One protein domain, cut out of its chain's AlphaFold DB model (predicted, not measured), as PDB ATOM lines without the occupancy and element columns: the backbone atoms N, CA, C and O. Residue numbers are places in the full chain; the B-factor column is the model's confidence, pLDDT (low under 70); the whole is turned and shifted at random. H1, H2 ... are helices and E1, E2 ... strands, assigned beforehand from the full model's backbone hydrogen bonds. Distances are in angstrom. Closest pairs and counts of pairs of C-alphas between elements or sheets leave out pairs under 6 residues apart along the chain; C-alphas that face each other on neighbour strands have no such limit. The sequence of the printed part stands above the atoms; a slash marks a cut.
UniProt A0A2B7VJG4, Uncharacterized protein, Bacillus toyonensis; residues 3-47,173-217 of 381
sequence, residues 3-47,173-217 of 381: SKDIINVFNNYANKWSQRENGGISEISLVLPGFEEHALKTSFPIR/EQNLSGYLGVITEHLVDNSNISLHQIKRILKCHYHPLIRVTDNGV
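AT A GLANCE: This is residues 3 to 47 and 173 to 217 of the 381 residues of an uncharacterized protein of Bacillus toyonensis (UniProt A0A2B7VJG4). Helix H1 packs slantwise on one face of a small three-stranded sheet, E2, E5 and E6, and a two-stranded ribbon, E3 with E4, extends the long axis. E4 runs on into E5, while H2 and E7 follow E6. The printed part has 90 residues in the order E1 H1 E2 E3 E4 E5 E6 H2 E7; the sheet's order is E2 - E5 - E6, antiparallel, and the class is mixed. It is compact, with a radius of gyration of the C-alphas of 13.5 A, and spans 42 by 28 by 25 A.

IN THESE COORDINATES: E1, residues 3 to 5, begins at C-alpha 3 (-6.614, -55.204, 56.258). H1 is residues 6 to 20, 21.8 A long; E2 is 26 to 29. E3 is 41 to 47, 16.1 A, and E4 is 173 to 177, 13.2 A. E5, 179 to 188, 17.7 A, bends by 112 degrees at residue 185. E6 is 191 to 197, 17.3 A; H2 is 198 to 203. E7, 210 to 213, ends at C-alpha 213 (-6.036, -36.039, 44.190).

HOW THE PARTS SIT: E1 and H1 meet only through their link. H1 is on the sheet at a height of 8.4 A, over E2 and E5; its closest C-alphas to E2 are Asn 15 and Ser 26, 5.3 A. In E2 and E5, N 27 and O 183 are 2.9 A apart; in E3 and E4, antiparallel, N 41 and O 177 are 2.9 A apart; in the hairpin E5 and E6, N 182 and O 194 are 2.8 A apart. H2 only grazes the sheet. E4 and E7 are near each other. In H1 and H2 every O i to N i+4 pair is within hydrogen-bond range.

THE WHOLE: C-alphas 47 and 190 are farthest apart, 42.8 A. Residues 48 to 172 are not printed; C-alphas 47 and 173 are 5.1 A apart across the cut. The link E2 to E3 is long. Residues 3 to 4 and 44 to 45 have pLDDT under 70.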
ATOM      1  N   SER A   3      -7.712 -56.175  56.259       58.97
ATOM      2  CA  SER A   3      -6.614 -55.204  56.258       58.97
ATOM      3  C   SER A   3      -6.008 -55.191  54.862       58.97
ATOM      4  O   SER A   3      -5.605 -56.242  54.357       58.97
ATOM      5  N   LYS A   4      -5.967 -54.020  54.224       69.06
ATOM      6  CA  LYS A   4      -5.305 -53.848  52.933       69.06
ATOM      7  C   LYS A   4      -4.057 -53.020  53.146       69.06
ATOM      8  O   LYS A   4      -4.095 -51.791  53.203       69.06
ATOM      9  N   ASP A   5      -2.968 -53.746  53.337       74.19
ATOM     10  CA  ASP A   5      -1.681 -53.152  53.627       74.19
ATOM     11  C   ASP A   5      -1.142 -52.416  52.394       74.19
ATOM     12  O   ASP A   5      -0.875 -53.021  51.347       74.19
ATOM     13  N   ILE A   6      -0.980 -51.097  52.523       83.38
ATOM     14  CA  ILE A   6      -0.419 -50.243  51.471       83.38
ATOM     15  C   ILE A   6       1.039 -50.642  51.197       83.38
ATOM     16  O   ILE A   6       1.529 -50.481  50.077       83.38
ATOM     17  N   ILE A   7       1.714 -51.249  52.176       85.94
ATOM     18  CA  ILE A   7       3.098 -51.712  52.069       85.94
ATOM     19  C   ILE A   7       3.280 -52.708  50.923       85.94
ATOM     20  O   ILE A   7       4.282 -52.643  50.216       85.94
ATOM     21  N   ASN A   8       2.285 -53.549  50.632       86.56
ATOM     22  CA  ASN A   8       2.353 -54.457  49.486       86.56
ATOM     23  C   ASN A   8       2.391 -53.712  48.144       86.56
ATOM     24  O   ASN A   8       3.072 -54.146  47.215       86.56
ATOM     25  N   VAL A   9       1.697 -52.575  48.027       89.44
ATOM     26  CA  VAL A   9       1.767 -51.724  46.827       89.44
ATOM     27  C   VAL A   9       3.172 -51.142  46.680       89.44
ATOM     28  O   VAL A   9       3.734 -51.163  45.584       89.44
ATOM     29  N   PHE A  10       3.764 -50.676  47.782       91.69
ATOM     30  CA  PHE A  10       5.111 -50.108  47.797       91.69
ATOM     31  C   PHE A  10       6.201 -51.142  47.503       91.69
ATOM     32  O   PHE A  10       7.038 -50.888  46.641       91.69
ATOM     33  N   ASN A  11       6.147 -52.325  48.117       91.50
ATOM     34  CA  ASN A  11       7.072 -53.428  47.840       91.50
ATOM     35  C   ASN A  11       7.014 -53.870  46.372       91.50
ATOM     36  O   ASN A  11       8.043 -54.048  45.722       91.50
ATOM     37  N   ASN A  12       5.806 -54.011  45.817       91.88
ATOM     38  CA  ASN A  12       5.633 -54.382  44.413       91.88
ATOM     39  C   ASN A  12       6.181 -53.315  43.458       91.88
ATOM     40  O   ASN A  12       6.752 -53.652  42.421       91.88
ATOM     41  N   TYR A  13       5.998 -52.036  43.791       94.44
ATOM     42  CA  TYR A  13       6.572 -50.933  43.030       94.44
ATOM     43  C   TYR A  13       8.104 -50.938  43.087       94.44
ATOM     44  O   TYR A  13       8.739 -50.922  42.033       94.44
ATOM     45  N   ALA A  14       8.678 -50.989  44.292       95.38
ATOM     46  CA  ALA A  14      10.118 -50.921  44.525       95.38
ATOM     47  C   ALA A  14      10.861 -52.031  43.776       95.38
ATOM     48  O   ALA A  14      11.772 -51.740  43.003       95.38
ATOM     49  N   ASN A  15      10.374 -53.272  43.876       94.81
ATOM     50  CA  ASN A  15      10.981 -54.411  43.187       94.81
ATOM     51  C   ASN A  15      10.930 -54.265  41.662       94.81
ATOM     52  O   ASN A  15      11.922 -54.512  40.982       94.81
ATOM     53  N   LYS A  16       9.795 -53.817  41.106       95.00
ATOM     54  CA  LYS A  16       9.672 -53.590  39.655       95.00
ATOM     55  C   LYS A  16      10.563 -52.456  39.163       95.00
ATOM     56  O   LYS A  16      11.048 -52.526  38.038       95.00
ATOM     57  N   TRP A  17      10.719 -51.396  39.952       96.25
ATOM     58  CA  TRP A  17      11.599 -50.287  39.607       96.25
ATOM     59  C   TRP A  17      13.070 -50.716  39.676       96.25
ATOM     60  O   TRP A  17      13.764 -50.592  38.674       96.25
ATOM     61  N   SER A  18      13.500 -51.332  40.781       96.75
ATOM     62  CA  SER A  18      14.875 -51.817  40.968       96.75
ATOM     63  C   SER A  18      15.311 -52.759  39.845       96.75
ATOM     64  O   SER A  18      16.363 -52.570  39.242       96.75
ATOM     65  N   GLN A  19      14.461 -53.722  39.471       95.56
ATOM     66  CA  GLN A  19      14.747 -54.637  38.361       95.56
ATOM     67  C   GLN A  19      14.938 -53.923  37.016       95.56
ATOM     68  O   GLN A  19      15.776 -54.344  36.224       95.56
ATOM     69  N   ARG A  20      14.176 -52.855  36.739       96.12
ATOM     70  CA  ARG A  20      14.296 -52.092  35.483       96.12
ATOM     71  C   ARG A  20      15.595 -51.303  35.403       96.12
ATOM     72  O   ARG A  20      16.151 -51.190  34.319       96.12
ATOM     73  N   GLU A  21      16.070 -50.806  36.538       96.69
ATOM     74  CA  GLU A  21      17.308 -50.031  36.634       96.69
ATOM     75  C   GLU A  21      18.552 -50.911  36.879       96.69
ATOM     76  O   GLU A  21      19.637 -50.398  37.127       96.69
ATOM     77  N   ASN A  22      18.421 -52.244  36.803       94.94
ATOM     78  CA  ASN A  22      19.473 -53.223  37.123       94.94
ATOM     79  C   ASN A  22      19.972 -53.179  38.584       94.94
ATOM     80  O   ASN A  22      21.072 -53.638  38.882       94.94
ATOM     81  N   GLY A  23      19.144 -52.687  39.508       93.88
ATOM     82  CA  GLY A  23      19.427 -52.615  40.943       93.88
ATOM     83  C   GLY A  23      19.272 -53.936  41.709       93.88
ATOM     84  O   GLY A  23      19.583 -53.986  42.893       93.88
ATOM     85  N   GLY A  24      18.797 -55.014  41.076       93.94
ATOM     86  CA  GLY A  24      18.598 -56.313  41.738       93.94
ATOM     87  C   GLY A  24      17.382 -56.341  42.677       93.94
ATOM     88  O   GLY A  24      16.368 -55.682  42.409       93.94
ATOM     89  N   ILE A  25      17.453 -57.135  43.752       92.81
ATOM     90  CA  ILE A  25      16.403 -57.186  44.787       92.81
ATOM     91  C   ILE A  25      16.348 -55.840  45.523       92.81
ATOM     92  O   ILE A  25      17.367 -55.169  45.678       92.81
ATOM     93  N   SER A  26      15.151 -55.427  45.956       94.38
ATOM     94  CA  SER A  26      14.984 -54.178  46.704       94.38
ATOM     95  C   SER A  26      14.293 -54.358  48.046       94.38
ATOM     96  O   SER A  26      13.399 -55.194  48.195       94.38
ATOM     97  N   GLU A  27      14.659 -53.493  48.982       94.38
ATOM     98  CA  GLU A  27      13.968 -53.270  50.245       94.38
ATOM     99  C   GLU A  27      13.354 -51.868  50.257       94.38
ATOM    100  O   GLU A  27      13.865 -50.937  49.628       94.38
ATOM    101  N   ILE A  28      12.245 -51.704  50.979       93.38
ATOM    102  CA  ILE A  28      11.653 -50.385  51.194       93.38
ATOM    103  C   ILE A  28      11.999 -49.860  52.582       93.38
ATOM    104  O   ILE A  28      12.035 -50.606  53.558       93.38
ATOM    105  N   SER A  29      12.144 -48.545  52.681       91.69
ATOM    106  CA  SER A  29      12.194 -47.840  53.953       91.69
ATOM    107  C   SER A  29      11.179 -46.701  53.982       91.69
ATOM    108  O   SER A  29      11.060 -45.921  53.034       91.69
ATOM    109  N   LEU A  30      10.436 -46.603  55.087       90.19
ATOM    110  CA  LEU A  30       9.479 -45.517  55.329       90.19
ATOM    111  C   LEU A  30      10.155 -44.273  55.929       90.19
ATOM    112  O   LEU A  30       9.604 -43.175  55.856       90.19
ATOM    113  N   VAL A  31      11.345 -44.457  56.511       89.31
ATOM    114  CA  VAL A  31      12.184 -43.418  57.116       89.31
ATOM    115  C   VAL A  31      13.640 -43.750  56.797       89.31
ATOM    116  O   VAL A  31      14.173 -44.749  57.279       89.31
ATOM    117  N   LEU A  32      14.293 -42.924  55.983       86.56
ATOM    118  CA  LEU A  32      15.714 -43.087  55.680       86.56
ATOM    119  C   LEU A  32      16.557 -42.185  56.595       86.56
ATOM    120  O   LEU A  32      16.254 -40.992  56.675       86.56
ATOM    121  N   PRO A  33      17.605 -42.721  57.254       84.25
ATOM    122  CA  PRO A  33      18.530 -41.914  58.044       84.25
ATOM    123  C   PRO A  33      19.135 -40.772  57.219       84.25
ATOM    124  O   PRO A  33      19.618 -41.000  56.109       84.25
ATOM    125  N   GLY A  34      19.100 -39.551  57.750       85.88
ATOM    126  CA  GLY A  34      19.547 -38.334  57.063       85.88
ATOM    127  C   GLY A  34      18.527 -37.716  56.097       85.88
ATOM    128  O   GLY A  34      18.805 -36.668  55.520       85.88
ATOM    129  N   PHE A  35      17.354 -38.335  55.925       86.62
ATOM    130  CA  PHE A  35      16.238 -37.837  55.109       86.62
ATOM    131  C   PHE A  35      14.912 -37.854  55.884       86.62
ATOM    132  O   PHE A  35      13.832 -38.002  55.306       86.62
ATOM    133  N   GLU A  36      14.966 -37.712  57.206       89.88
ATOM    134  CA  GLU A  36      13.808 -37.815  58.096       89.88
ATOM    135  C   GLU A  36      12.720 -36.782  57.756       89.88
ATOM    136  O   GLU A  36      11.529 -37.066  57.889       89.88
ATOM    137  N   GLU A  37      13.097 -35.612  57.232       88.56
ATOM    138  CA  GLU A  37      12.152 -34.581  56.777       88.56
ATOM    139  C   GLU A  37      11.266 -35.026  55.595       88.56
ATOM    140  O   GLU A  37      10.168 -34.493  55.385       88.56
ATOM    141  N   HIS A  38      11.709 -36.046  54.854       89.12
ATOM    142  CA  HIS A  38      11.021 -36.627  53.703       89.12
ATOM    143  C   HIS A  38      10.288 -37.934  54.016       89.12
ATOM    144  O   HIS A  38       9.663 -38.502  53.114       89.12
ATOM    145  N   ALA A  39      10.332 -38.395  55.268       87.94
ATOM    146  CA  ALA A  39       9.703 -39.634  55.704       87.94
ATOM    147  C   ALA A  39       8.224 -39.738  55.299       87.94
ATOM    148  O   ALA A  39       7.489 -38.742  55.230       87.94
ATOM    149  N   LEU A  40       7.776 -40.976  55.069       88.06
ATOM    150  CA  LEU A  40       6.366 -41.272  54.874       88.06
ATOM    151  C   LEU A  40       5.597 -40.910  56.143       88.06
ATOM    152  O   LEU A  40       5.860 -41.444  57.219       88.06
ATOM    153  N   LYS A  41       4.611 -40.026  56.010       86.06
ATOM    154  CA  LYS A  41       3.815 -39.548  57.138       86.06
ATOM    155  C   LYS A  41       2.337 -39.497  56.805       86.06
ATOM    156  O   LYS A  41       1.932 -39.041  55.728       86.06
ATOM    157  N   THR A  42       1.530 -39.915  57.771       83.50
ATOM    158  CA  THR A  42       0.127 -39.521  57.856       83.50
ATOM    159  C   THR A  42       0.034 -38.194  58.600       83.50
ATOM    160  O   THR A  42       0.806 -37.924  59.519       83.50
ATOM    161  N   SER A  43      -0.865 -37.316  58.166       74.00
ATOM    162  CA  SER A  43      -1.019 -35.985  58.760       74.00
ATOM    163  C   SER A  43      -2.469 -35.676  59.101       74.00
ATOM    164  O   SER A  43      -3.396 -36.136  58.430       74.00
ATOM    165  N   PHE A  44      -2.630 -34.876  60.154       62.72
ATOM    166  CA  PHE A  44      -3.892 -34.279  60.576       62.72
ATOM    167  C   PHE A  44      -4.246 -33.078  59.669       62.72
ATOM    168  O   PHE A  44      -3.336 -32.404  59.180       62.72
ATOM    169  N   PRO A  45      -5.541 -32.780  59.446       55.50
ATOM    170  CA  PRO A  45      -6.689 -33.327  60.165       55.50
ATOM    171  C   PRO A  45      -7.100 -34.723  59.695       55.50
ATOM    172  O   PRO A  45      -7.092 -35.037  58.507       55.50
ATOM    173  N   ILE A  46      -7.501 -35.532  60.673       74.81
ATOM    174  CA  ILE A  46      -8.323 -36.712  60.447       74.81
ATOM    175  C   ILE A  46      -9.754 -36.206  60.279       74.81
ATOM    176  O   ILE A  46     -10.212 -35.406  61.093       74.81
ATOM    177  N   ARG A  47     -10.444 -36.639  59.225       86.75
ATOM    178  CA  ARG A  47     -11.858 -36.312  59.022       86.75
ATOM    179  C   ARG A  47     -12.695 -37.571  59.171       86.75
ATOM    180  O   ARG A  47     -12.590 -38.465  58.333       86.75
ATOM    181  N   GLU A 173     -10.858 -40.324  56.936       90.88
ATOM    182  CA  GLU A 173      -9.923 -39.868  55.912       90.88
ATOM    183  C   GLU A 173      -8.652 -39.296  56.558       90.88
ATOM    184  O   GLU A 173      -8.728 -38.473  57.475       90.88
ATOM    185  N   GLN A 174      -7.485 -39.717  56.063       88.50
ATOM    186  CA  GLN A 174      -6.171 -39.215  56.476       88.50
ATOM    187  C   GLN A 174      -5.325 -38.834  55.268       88.50
ATOM    188  O   GLN A 174      -5.285 -39.561  54.275       88.50
ATOM    189  N   ASN A 175      -4.586 -37.732  55.370       89.56
ATOM    190  CA  ASN A 175      -3.636 -37.345  54.333       89.56
ATOM    191  C   ASN A 175      -2.347 -38.152  54.463       89.56
ATOM    192  O   ASN A 175      -1.739 -38.183  55.532       89.56
ATOM    193  N   LEU A 176      -1.898 -38.732  53.354       89.88
ATOM    194  CA  LEU A 176      -0.624 -39.421  53.227       89.88
ATOM    195  C   LEU A 176       0.333 -38.582  52.371       89.88
ATOM    196  O   LEU A 176      -0.015 -38.124  51.280       89.88
ATOM    197  N   SER A 177       1.557 -38.383  52.858       90.38
ATOM    198  CA  SER A 177       2.581 -37.586  52.176       90.38
ATOM    199  C   SER A 177       3.987 -38.128  52.441       90.38
ATOM    200  O   SER A 177       4.176 -38.946  53.336       90.38
ATOM    201  N   GLY A 178       4.967 -37.671  51.661       92.12
ATOM    202  CA  GLY A 178       6.376 -38.031  51.830       92.12
ATOM    203  C   GLY A 178       6.935 -38.876  50.690       92.12
ATOM    204  O   GLY A 178       6.428 -38.863  49.558       92.12
ATOM    205  N   TYR A 179       8.013 -39.580  51.002       93.56
ATOM    206  CA  TYR A 179       8.789 -40.376  50.066       93.56
ATOM    207  C   TYR A 179       8.950 -41.801  50.587       93.56
ATOM    208  O   TYR A 179       8.998 -42.048  51.789       93.56
ATOM    209  N   LEU A 180       9.019 -42.736  49.648       94.06
ATOM    210  CA  LEU A 180       9.422 -44.110  49.875       94.06
ATOM    211  C   LEU A 180      10.918 -44.207  49.579       94.06
ATOM    212  O   LEU A 180      11.340 -43.888  48.464       94.06
ATOM    213  N   GLY A 181      11.706 -44.639  50.556       94.56
ATOM    214  CA  GLY A 181      13.079 -45.054  50.322       94.56
ATOM    215  C   GLY A 181      13.094 -46.413  49.642       94.56
ATOM    216  O   GLY A 181      12.452 -47.340  50.132       94.56
ATOM    217  N   VAL A 182      13.805 -46.535  48.529       95.12
ATOM    218  CA  VAL A 182      14.076 -47.814  47.872       95.12
ATOM    219  C   VAL A 182      15.563 -48.090  47.998       95.12
ATOM    220  O   VAL A 182      16.378 -47.280  47.555       95.12
ATOM    221  N   ILE A 183      15.895 -49.208  48.636       95.31
ATOM    222  CA  ILE A 183      17.263 -49.669  48.854       95.31
ATOM    223  C   ILE A 183      17.492 -50.850  47.919       95.31
ATOM    224  O   ILE A 183      16.743 -51.823  47.974       95.31
ATOM    225  N   THR A 184      18.478 -50.753  47.036       96.75
ATOM    226  CA  THR A 184      18.760 -51.753  46.000       96.75
ATOM    227  C   THR A 184      19.992 -52.585  46.348       96.75
ATOM    228  O   THR A 184      20.920 -52.115  47.004       96.75
ATOM    229  N   GLU A 185      20.011 -53.839  45.901       95.44
ATOM    230  CA  GLU A 185      21.145 -54.755  46.062       95.44
ATOM    231  C   GLU A 185      22.380 -54.303  45.262       95.44
ATOM    232  O   GLU A 185      23.520 -54.440  45.711       95.44
ATOM    233  N   HIS A 186      22.160 -53.747  44.072       95.38
ATOM    234  CA  HIS A 186      23.192 -53.210  43.188       95.38
ATOM    235  C   HIS A 186      23.047 -51.697  43.035       95.38
ATOM    236  O   HIS A 186      21.954 -51.144  43.178       95.38
ATOM    237  N   LEU A 187      24.162 -51.023  42.737       94.75
ATOM    238  CA  LEU A 187      24.167 -49.578  42.527       94.75
ATOM    239  C   LEU A 187      23.356 -49.209  41.281       94.75
ATOM    240  O   LEU A 187      23.629 -49.696  40.187       94.75
ATOM    241  N   VAL A 188      22.422 -48.283  41.464       92.88
ATOM    242  CA  VAL A 188      21.714 -47.556  40.413       92.88
ATOM    243  C   VAL A 188      22.241 -46.125  40.446       92.88
ATOM    244  O   VAL A 188      22.193 -45.469  41.485       92.88
ATOM    245  N   ASP A 189      22.818 -45.647  39.345       90.00
ATOM    246  CA  ASP A 189      23.426 -44.309  39.262       90.00
ATOM    247  C   ASP A 189      24.426 -44.000  40.401       90.00
ATOM    248  O   ASP A 189      24.417 -42.927  41.003       90.00
ATOM    249  N   ASN A 190      25.316 -44.956  40.702       92.94
ATOM    250  CA  ASN A 190      26.320 -44.894  41.780       92.94
ATOM    251  C   ASN A 190      25.758 -44.812  43.215       92.94
ATOM    252  O   ASN A 190      26.521 -44.558  44.149       92.94
ATOM    253  N   SER A 191      24.463 -45.063  43.416       92.88
ATOM    254  CA  SER A 191      23.822 -45.122  44.734       92.88
ATOM    255  C   SER A 191      23.042 -46.424  44.896       92.88
ATOM    256  O   SER A 191      22.489 -46.953  43.941       92.88
ATOM    257  N   ASN A 192      22.967 -46.955  46.112       93.00
ATOM    258  CA  ASN A 192      22.047 -48.045  46.455       93.00
ATOM    259  C   ASN A 192      20.758 -47.535  47.120       93.00
ATOM    260  O   ASN A 192      19.945 -48.335  47.566       93.00
ATOM    261  N   ILE A 193      20.583 -46.216  47.232       93.00
ATOM    262  CA  ILE A 193      19.418 -45.578  47.848       93.00
ATOM    263  C   ILE A 193      18.794 -44.613  46.846       93.00
ATOM    264  O   ILE A 193      19.478 -43.744  46.297       93.00
ATOM    265  N   SER A 194      17.477 -44.720  46.678       93.19
ATOM    266  CA  SER A 194      16.666 -43.786  45.897       93.19
ATOM    267  C   SER A 194      15.403 -43.363  46.652       93.19
ATOM    268  O   SER A 194      14.805 -44.146  47.392       93.19
ATOM    269  N   LEU A 195      14.973 -42.112  46.459       94.00
ATOM    270  CA  LEU A 195      13.785 -41.524  47.084       94.00
ATOM    271  C   LEU A 195      12.655 -41.347  46.070       94.00
ATOM    272  O   LEU A 195      12.770 -40.606  45.093       94.00
ATOM    273  N   HIS A 196      11.510 -41.967  46.343       94.62
ATOM    274  CA  HIS A 196      10.379 -42.003  45.421       94.62
ATOM    275  C   HIS A 196       9.141 -41.345  46.023       94.62
ATOM    276  O   HIS A 196       8.619 -41.770  47.049       94.62
ATOM    277  N   GLN A 197       8.617 -40.310  45.364       94.00
ATOM    278  CA  GLN A 197       7.436 -39.597  45.853       94.00
ATOM    279  C   GLN A 197       6.189 -40.498  45.817       94.00
ATOM    280  O   GLN A 197       5.735 -40.898  44.739       94.00
ATOM    281  N   ILE A 198       5.558 -40.730  46.971       93.19
ATOM    282  CA  ILE A 198       4.443 -41.687  47.077       93.19
ATOM    283  C   ILE A 198       3.237 -41.351  46.197       93.19
ATOM    284  O   ILE A 198       2.581 -42.244  45.668       93.19
ATOM    285  N   LYS A 199       2.959 -40.061  45.971       93.12
ATOM    286  CA  LYS A 199       1.858 -39.612  45.114       93.12
ATOM    287  C   LYS A 199       2.039 -40.112  43.682       93.12
ATOM    288  O   LYS A 199       1.063 -40.500  43.048       93.12
ATOM    289  N   ARG A 200       3.281 -40.132  43.179       92.62
ATOM    290  CA  ARG A 200       3.598 -40.639  41.835       92.62
ATOM    291  C   ARG A 200       3.405 -42.148  41.766       92.62
ATOM    292  O   ARG A 200       2.817 -42.628  40.805       92.62
ATOM    293  N   ILE A 201       3.834 -42.867  42.805       93.25
ATOM    294  CA  ILE A 201       3.644 -44.319  42.914       93.25
ATOM    295  C   ILE A 201       2.149 -44.650  42.873       93.25
ATOM    296  O   ILE A 201       1.703 -45.420  42.022       93.25
ATOM    297  N   LEU A 202       1.364 -44.024  43.752       92.56
ATOM    298  CA  LEU A 202      -0.053 -44.331  43.947       92.56
ATOM    299  C   LEU A 202      -0.945 -43.821  42.807       92.56
ATOM    300  O   LEU A 202      -2.010 -44.384  42.580       92.56
ATOM    301  N   LYS A 203      -0.511 -42.822  42.025       91.38
ATOM    302  CA  LYS A 203      -1.214 -42.418  40.793       91.38
ATOM    303  C   LYS A 203      -1.256 -43.548  39.755       91.38
ATOM    304  O   LYS A 203      -2.196 -43.618  38.972       91.38
ATOM    305  N   CYS A 204      -0.253 -44.426  39.761       89.06
ATOM    306  CA  CYS A 204      -0.122 -45.526  38.805       89.06
ATOM    307  C   CYS A 204      -0.587 -46.883  39.364       89.06
ATOM    308  O   CYS A 204      -0.607 -47.862  38.622       89.06
ATOM    309  N   HIS A 205      -0.944 -46.961  40.650       87.38
ATOM    310  CA  HIS A 205      -1.313 -48.209  41.320       87.38
ATOM    311  C   HIS A 205      -2.623 -48.026  42.085       87.38
ATOM    312  O   HIS A 205      -2.660 -47.395  43.140       87.38
ATOM    313  N   TYR A 206      -3.703 -48.592  41.545       83.19
ATOM    314  CA  TYR A 206      -5.021 -48.520  42.164       83.19
ATOM    315  C   TYR A 206      -5.057 -49.243  43.516       83.19
ATOM    316  O   TYR A 206      -4.567 -50.365  43.652       83.19
ATOM    317  N   HIS A 207      -5.723 -48.624  44.490       85.38
ATOM    318  CA  HIS A 207      -6.068 -49.245  45.759       85.38
ATOM    319  C   HIS A 207      -7.452 -48.750  46.214       85.38
ATOM    320  O   HIS A 207      -7.677 -47.542  46.248       85.38
ATOM    321  N   PRO A 208      -8.383 -49.635  46.615       86.38
ATOM    322  CA  PRO A 208      -9.783 -49.266  46.873       86.38
ATOM    323  C   PRO A 208      -9.993 -48.359  48.096       86.38
ATOM    324  O   PRO A 208     -11.076 -47.811  48.278       86.38
ATOM    325  N   LEU A 209      -8.975 -48.230  48.946       89.19
ATOM    326  CA  LEU A 209      -8.977 -47.386  50.146       89.19
ATOM    327  C   LEU A 209      -8.045 -46.170  50.013       89.19
ATOM    328  O   LEU A 209      -7.732 -45.526  51.008       89.19
ATOM    329  N   ILE A 210      -7.554 -45.884  48.804       90.25
ATOM    330  CA  ILE A 210      -6.698 -44.727  48.530       90.25
ATOM    331  C   ILE A 210      -7.356 -43.866  47.460       90.25
ATOM    332  O   ILE A 210      -7.733 -44.347  46.394       90.25
ATOM    333  N   ARG A 211      -7.430 -42.564  47.725       91.56
ATOM    334  CA  ARG A 211      -7.850 -41.547  46.765       91.56
ATOM    335  C   ARG A 211      -6.668 -40.632  46.469       91.56
ATOM    336  O   ARG A 211      -6.206 -39.901  47.340       91.56
ATOM    337  N   VAL A 212      -6.177 -40.666  45.233       92.81
ATOM    338  CA  VAL A 212      -5.149 -39.730  44.759       92.81
ATOM    339  C   VAL A 212      -5.844 -38.516  44.152       92.81
ATOM    340  O   VAL A 212      -6.686 -38.655  43.273       92.81
ATOM    341  N   THR A 213      -5.496 -37.330  44.637       87.88
ATOM    342  CA  THR A 213      -6.036 -36.039  44.190       87.88
ATOM    343  C   THR A 213      -4.906 -35.135  43.707       87.88
ATOM    344  O   THR A 213      -3.722 -35.407  43.943       87.88
ATOM    345  N   ASP A 214      -5.248 -34.008  43.088       83.62
ATOM    346  CA  ASP A 214      -4.257 -32.992  42.725       83.62
ATOM    347  C   ASP A 214      -3.547 -32.405  43.949       83.62
ATOM    348  O   ASP A 214      -2.362 -32.082  43.874       83.62
ATOM    349  N   ASN A 215      -4.205 -32.402  45.107       80.81
ATOM    350  CA  ASN A 215      -3.677 -31.818  46.340       80.81
ATOM    351  C   ASN A 215      -2.914 -32.818  47.222       80.81
ATOM    352  O   ASN A 215      -2.225 -32.409  48.149       80.81
ATOM    353  N   GLY A 216      -2.984 -34.122  46.939       88.88
ATOM    354  CA  GLY A 216      -2.310 -35.131  47.757       88.88
ATOM    355  C   GLY A 216      -2.924 -36.520  47.657       88.88
ATOM    356  O   GLY A 216      -3.725 -36.807  46.767       88.88
ATOM    357  N   VAL A 217      -2.527 -37.392  48.578       91.81
ATOM    358  CA  VAL A 217      -3.044 -38.756  48.704       91.81
ATOM    359  C   VAL A 217      -3.873 -38.845  49.977       91.81
ATOM    360  O   VAL A 217      -3.426 -38.395  51.026       91.81
TER     361      VAL A 217